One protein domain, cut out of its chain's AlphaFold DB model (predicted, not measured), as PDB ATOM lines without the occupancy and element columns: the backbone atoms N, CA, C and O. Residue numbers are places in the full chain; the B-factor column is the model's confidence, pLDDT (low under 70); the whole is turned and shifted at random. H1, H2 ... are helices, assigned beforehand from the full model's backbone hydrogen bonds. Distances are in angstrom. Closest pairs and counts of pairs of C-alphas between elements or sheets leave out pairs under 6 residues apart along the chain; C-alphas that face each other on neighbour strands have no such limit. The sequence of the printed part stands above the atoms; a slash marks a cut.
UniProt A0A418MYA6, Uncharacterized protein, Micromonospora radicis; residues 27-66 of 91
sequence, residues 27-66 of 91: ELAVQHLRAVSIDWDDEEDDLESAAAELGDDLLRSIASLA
ATOM      1  N   GLU A  27      43.224  18.377  25.465       98.44
ATOM      2  CA  GLU A  27      42.059  17.527  25.190       98.44
ATOM      3  C   GLU A  27      40.978  17.656  26.272       98.44
ATOM      4  O   GLU A  27      39.794  17.797  25.952       98.44
ATOM      5  N   LEU A  28      41.365  17.642  27.552       98.38
ATOM      6  CA  LEU A  28      40.431  17.814  28.664       98.38
ATOM      7  C   LEU A  28      39.780  19.203  28.654       98.38
ATOM      8  O   LEU A  28      38.577  19.306  28.891       98.38
ATOM      9  N   ALA A  29      40.542  20.259  28.360       98.25
ATOM     10  CA  ALA A  29      40.017  21.619  28.247       98.25
ATOM     11  C   ALA A  29      38.959  21.723  27.137       98.25
ATOM     12  O   ALA A  29      37.867  22.236  27.375       98.25
ATOM     13  N   VAL A  30      39.224  21.144  25.962       98.31
ATOM     14  CA  VAL A  30      38.258  21.087  24.852       98.31
ATOM     15  C   VAL A  30      37.010  20.285  25.224       98.31
ATOM     16  O   VAL A  30      35.888  20.703  24.928       98.31
ATOM     17  N   GLN A  31      37.174  19.136  25.887       98.00
ATOM     18  CA  GLN A  31      36.041  18.340  26.369       98.00
ATOM     19  C   GLN A  31      35.192  19.119  27.373       98.00
ATOM     20  O   GLN A  31      33.965  19.059  27.306       98.00
ATOM     21  N   HIS A  32      35.835  19.854  28.283       97.12
ATOM     22  CA  HIS A  32      35.144  20.679  29.262       97.12
ATOM     23  C   HIS A  32      34.369  21.806  28.578       97.12
ATOM     24  O   HIS A  32      33.170  21.929  28.811       97.12
ATOM     25  N   LEU A  33      35.005  22.548  27.663       96.00
ATOM     26  CA  LEU A  33      34.362  23.620  26.899       96.00
ATOM     27  C   LEU A  33      33.095  23.129  26.188       96.00
ATOM     28  O   LEU A  33      32.037  23.740  26.300       96.00
ATOM     29  N   ARG A  34      33.183  21.978  25.513       95.44
ATOM     30  CA  ARG A  34      32.057  21.362  24.793       95.44
ATOM     31  C   ARG A  34      30.941  20.847  25.705       95.44
ATOM     32  O   ARG A  34      29.831  20.620  25.231       95.44
ATOM     33  N   ALA A  35      31.232  20.608  26.981       95.12
ATOM     34  CA  ALA A  35      30.258  20.137  27.959       95.12
ATOM     35  C   ALA A  35      29.516  21.282  28.665       95.12
ATOM     36  O   ALA A  35      28.430  21.054  29.206       95.12
ATOM     37  N   VAL A  36      30.075  22.495  28.679       91.50
ATOM     38  CA  VAL A  36      29.431  23.661  29.292       91.50
ATOM     39  C   VAL A  36      28.361  24.216  28.353       91.50
ATOM     40  O   VAL A  36      28.543  24.319  27.144       91.50
ATOM     41  N   SER A  37      27.215  24.585  28.923       86.62
ATOM     42  CA  SER A  37      26.142  25.268  28.196       86.62
ATOM     43  C   SER A  37      26.439  26.766  28.105       86.62
ATOM     44  O   SER A  37      25.925  27.544  28.904       86.62
ATOM     45  N   ILE A  38      27.311  27.137  27.169       87.94
ATOM     46  CA  ILE A  38      27.575  28.532  26.791       87.94
ATOM     47  C   ILE A  38      26.563  28.941  25.720       87.94
ATOM     48  O   ILE A  38      26.273  28.162  24.808       87.94
ATOM     49  N   ASP A  39      26.019  30.148  25.856       89.38
ATOM     50  CA  ASP A  39      25.258  30.783  24.788       89.38
ATOM     51  C   ASP A  39      26.238  31.443  23.816       89.38
ATOM     52  O   ASP A  39      26.794  32.498  24.100       89.38
ATOM     53  N   TRP A  40      26.507  30.770  22.701       89.75
ATOM     54  CA  TRP A  40      27.512  31.195  21.727       89.75
ATOM     55  C   TRP A  40      27.035  32.324  20.807       89.75
ATOM     56  O   TRP A  40      27.850  32.873  20.075       89.75
ATOM     57  N   ASP A  41      25.745  32.681  20.821       89.00
ATOM     58  CA  ASP A  41      25.224  33.760  19.969       89.00
ATOM     59  C   ASP A  41      25.701  35.154  20.431       89.00
ATOM     60  O   ASP A  41      25.752  36.085  19.623       89.00
ATOM     61  N   ASP A  42      26.072  35.290  21.710       86.75
ATOM     62  CA  ASP A  42      26.567  36.528  22.330       86.75
ATOM     63  C   ASP A  42      28.110  36.579  22.452       86.75
ATOM     64  O   ASP A  42      28.658  37.581  22.920       86.75
ATOM     65  N   GLU A  43      28.820  35.528  22.024       87.31
ATOM     66  CA  GLU A  43      30.283  35.431  22.100       87.31
ATOM     67  C   GLU A  43      30.963  35.918  20.807       87.31
ATOM     68  O   GLU A  43      30.405  35.850  19.711       87.31
ATOM     69  N   GLU A  44      32.196  36.428  20.921       87.31
ATOM     70  CA  GLU A  44      32.969  36.899  19.756       87.31
ATOM     71  C   GLU A  44      33.462  35.745  18.862       87.31
ATOM     72  O   GLU A  44      33.637  35.935  17.656       87.31
ATOM     73  N   ASP A  45      33.658  34.564  19.451       89.06
ATOM     74  CA  ASP A  45      34.115  33.345  18.785       89.06
ATOM     75  C   ASP A  45      33.020  32.276  18.760       89.06
ATOM     76  O   ASP A  45      32.137  32.231  19.615       89.06
ATOM     77  N   ASP A  46      33.124  31.351  17.804       93.88
ATOM     78  CA  ASP A  46      32.329  30.125  17.817       93.88
ATOM     79  C   ASP A  46      33.007  29.005  18.627       93.88
ATOM     80  O   ASP A  46      34.217  29.009  18.882       93.88
ATOM     81  N   LEU A  47      32.211  28.000  19.011       94.56
ATOM     82  CA  LEU A  47      32.673  26.848  19.788       94.56
ATOM     83  C   LEU A  47      33.881  26.141  19.158       94.56
ATOM     84  O   LEU A  47      34.760  25.671  19.880       94.56
ATOM     85  N   GLU A  48      33.917  26.012  17.832       95.81
ATOM     86  CA  GLU A  48      34.970  25.251  17.158       95.81
ATOM     87  C   GLU A  48      36.281  26.042  17.110       95.81
ATOM     88  O   GLU A  48      37.345  25.462  17.325       95.81
ATOM     89  N   SER A  49      36.207  27.358  16.922       95.38
ATOM     90  CA  SER A  49      37.343  28.277  17.011       95.38
ATOM     91  C   SER A  49      37.910  28.293  18.431       95.38
ATOM     92  O   SER A  49      39.098  28.028  18.616       95.38
ATOM     93  N   ALA A  50      37.063  28.456  19.452       95.31
ATOM     94  CA  ALA A  50      37.488  28.412  20.851       95.31
ATOM     95  C   ALA A  50      38.090  27.047  21.244       95.31
ATOM     96  O   ALA A  50      39.090  26.977  21.964       95.31
ATOM     97  N   ALA A  51      37.520  25.943  20.751       96.88
ATOM     98  CA  ALA A  51      38.066  24.606  20.964       96.88
ATOM     99  C   ALA A  51      39.430  24.421  20.282       96.88
ATOM    100  O   ALA A  51      40.323  23.812  20.873       96.88
ATOM    101  N   ALA A  52      39.612  24.939  19.066       97.06
ATOM    102  CA  ALA A  52      40.898  24.897  18.378       97.06
ATOM    103  C   ALA A  52      41.968  25.684  19.154       97.06
ATOM    104  O   ALA A  52      43.058  25.164  19.387       97.06
ATOM    105  N   GLU A  53      41.629  26.882  19.642       95.56
ATOM    106  CA  GLU A  53      42.544  27.692  20.452       95.56
ATOM    107  C   GLU A  53      42.972  26.985  21.743       95.56
ATOM    108  O   GLU A  53      44.155  26.989  22.086       95.56
ATOM    109  N   LEU A  54      42.041  26.340  22.458       97.19
ATOM    110  CA  LEU A  54      42.390  25.537  23.635       97.19
ATOM    111  C   LEU A  54      43.266  24.334  23.257       97.19
ATOM    112  O   LEU A  54      44.233  24.035  23.958       97.19
ATOM    113  N   GLY A  55      42.964  23.674  22.137       97.06
ATOM    114  CA  GLY A  55      43.737  22.544  21.622       97.06
ATOM    115  C   GLY A  55      45.219  22.866  21.399       97.06
ATOM    116  O   GLY A  55      46.074  22.024  21.689       97.06
ATOM    117  N   ASP A  56      45.508  24.089  20.952       97.31
ATOM    118  CA  ASP A  56      46.848  24.541  20.570       97.31
ATOM    119  C   ASP A  56      47.595  25.317  21.679       97.31
ATOM    120  O   ASP A  56      48.815  25.493  21.591       97.31
ATOM    121  N   ASP A  57      46.910  25.752  22.745       97.62
ATOM    122  CA  ASP A  57      47.496  26.535  23.843       97.62
ATOM    123  C   ASP A  57      47.346  25.849  25.212       97.62
ATOM    124  O   ASP A  57      46.304  25.892  25.876       97.62
ATOM    125  N   LEU A  58      48.452  25.263  25.688       97.56
ATOM    126  CA  LEU A  58      48.529  24.623  27.004       97.56
ATOM    127  C   LEU A  58      48.258  25.594  28.162       97.56
ATOM    128  O   LEU A  58      47.613  25.214  29.141       97.56
ATOM    129  N   LEU A  59      48.792  26.817  28.103       97.50
ATOM    130  CA  LEU A  59      48.663  27.770  29.204       97.50
ATOM    131  C   LEU A  59      47.208  28.215  29.330       97.50
ATOM    132  O   LEU A  59      46.649  28.194  30.430       97.50
ATOM    133  N   ARG A  60      46.572  28.536  28.201       97.06
ATOM    134  CA  ARG A  60      45.145  28.870  28.166       97.06
ATOM    135  C   ARG A  60      44.285  27.692  28.618       97.06
ATOM    136  O   ARG A  60      43.396  27.884  29.445       97.06
ATOM    137  N   SER A  61      44.604  26.478  28.174       98.00
ATOM    138  CA  SER A  61      43.926  25.255  28.610       98.00
ATOM    139  C   SER A  61      43.983  25.046  30.122       98.00
ATOM    140  O   SER A  61      42.944  24.856  30.751       98.00
ATOM    141  N   ILE A  62      45.158  25.157  30.749       96.56
ATOM    142  CA  ILE A  62      45.285  25.019  32.210       96.56
ATOM    143  C   ILE A  62      44.494  26.098  32.944       96.56
ATOM    144  O   ILE A  62      43.819  25.792  33.926       96.56
ATOM    145  N   ALA A  63      44.574  27.349  32.486       95.81
ATOM    146  CA  ALA A  63      43.823  28.441  33.092       95.81
ATOM    147  C   ALA A  63      42.306  28.204  32.999       95.81
ATOM    148  O   ALA A  63      41.608  28.407  33.989       95.81
ATOM    149  N   SER A  64      41.817  27.714  31.854       94.94
ATOM    150  CA  SER A  64      40.394  27.414  31.630       94.94
ATOM    151  C   SER A  64      39.853  26.283  32.511       94.94
ATOM    152  O   SER A  64      38.671  26.263  32.833       94.94
ATOM    153  N   LEU A  65      40.720  25.355  32.927       95.56
ATOM    154  CA  LEU A  65      40.367  24.225  33.788       95.56
ATOM    155  C   LEU A  65      40.434  24.563  35.285       95.56
ATOM    156  O   LEU A  65      40.094  23.724  36.123       95.56
ATOM    157  N   ALA A  66      40.921  25.750  35.644       93.69
ATOM    158  CA  ALA A  66      40.988  26.168  37.031       93.69
ATOM    159  C   ALA A  66      39.584  26.431  37.588       93.69
ATOM    160  O   ALA A  66      38.761  27.086  36.958       93.69
TER     161      ALA A  66
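Overview. This is residues 27 to 66 of the 91 residues of an uncharacterized protein of Micromonospora radicis (UniProt A0A418MYA6). The longest helix, H2, lies side by side with H1 in a helical hairpin, and the short H3 folds back after H2 at the end of the hairpin away from the loop. At the other end a wide loop joins H1 to H2, and its residues 40 to 46 stick out from the rest. The printed part has 40 residues with three named helices, in the order H1, H2, H3, and no named strand; the class is all helix. The whole is compact, with a radius of gyration of the C-alphas of 9.6 A, and elongated, spanning 26 by 16 by 14 A.

Along the chain. H2 holds residues 47 to 56 and is 14.4 A long from first to last C-alpha; C-alpha 47 is at (32.673, 26.848, 19.788). H1 holds residues 27 to 35 and is 12.4 A long, beginning with C-alpha 27 at (42.059, 17.527, 25.190). H3 holds residues 58 to 64 and is 9.8 A long, ending with C-alpha 64 at (40.394, 27.414, 31.630).

Arrangement. H2 touches H1, and their closest C-alphas, of Ala 51 and Val 30, are 5.2 A apart. The two run opposite ways at a shallow tilt of 16 degrees and form a helical hairpin. H3 touches H1, with the C-alphas of Ser 61 and Ala 29 closest at 5.4 A. They run the same way at a shallow tilt of 33 degrees, only just short of steep. H2 and H3 only just touch, with 3 pairs of C-alphas within 8 A, and touch only at the corner by their link; the closest C-alphas, of Leu 54 and Ser 61, are 5.2 A apart. These two run opposite ways at a steep tilt of 49 degrees. In H1, H2 and H3 every O i to N i+4 pair is within hydrogen-bond range.

Size, cuts and confidence. The two C-alphas farthest apart, those of Asp 41 and Leu 58, are 26.0 A apart. The printed part has no cut. The link from H1 to H2, 11 residues, is long, and its residues 40 to 46 stand free; the link from H2 to H3, 1 residue, is tight. The mean pLDDT of the printed part is 94.5, and no printed residue is under 70.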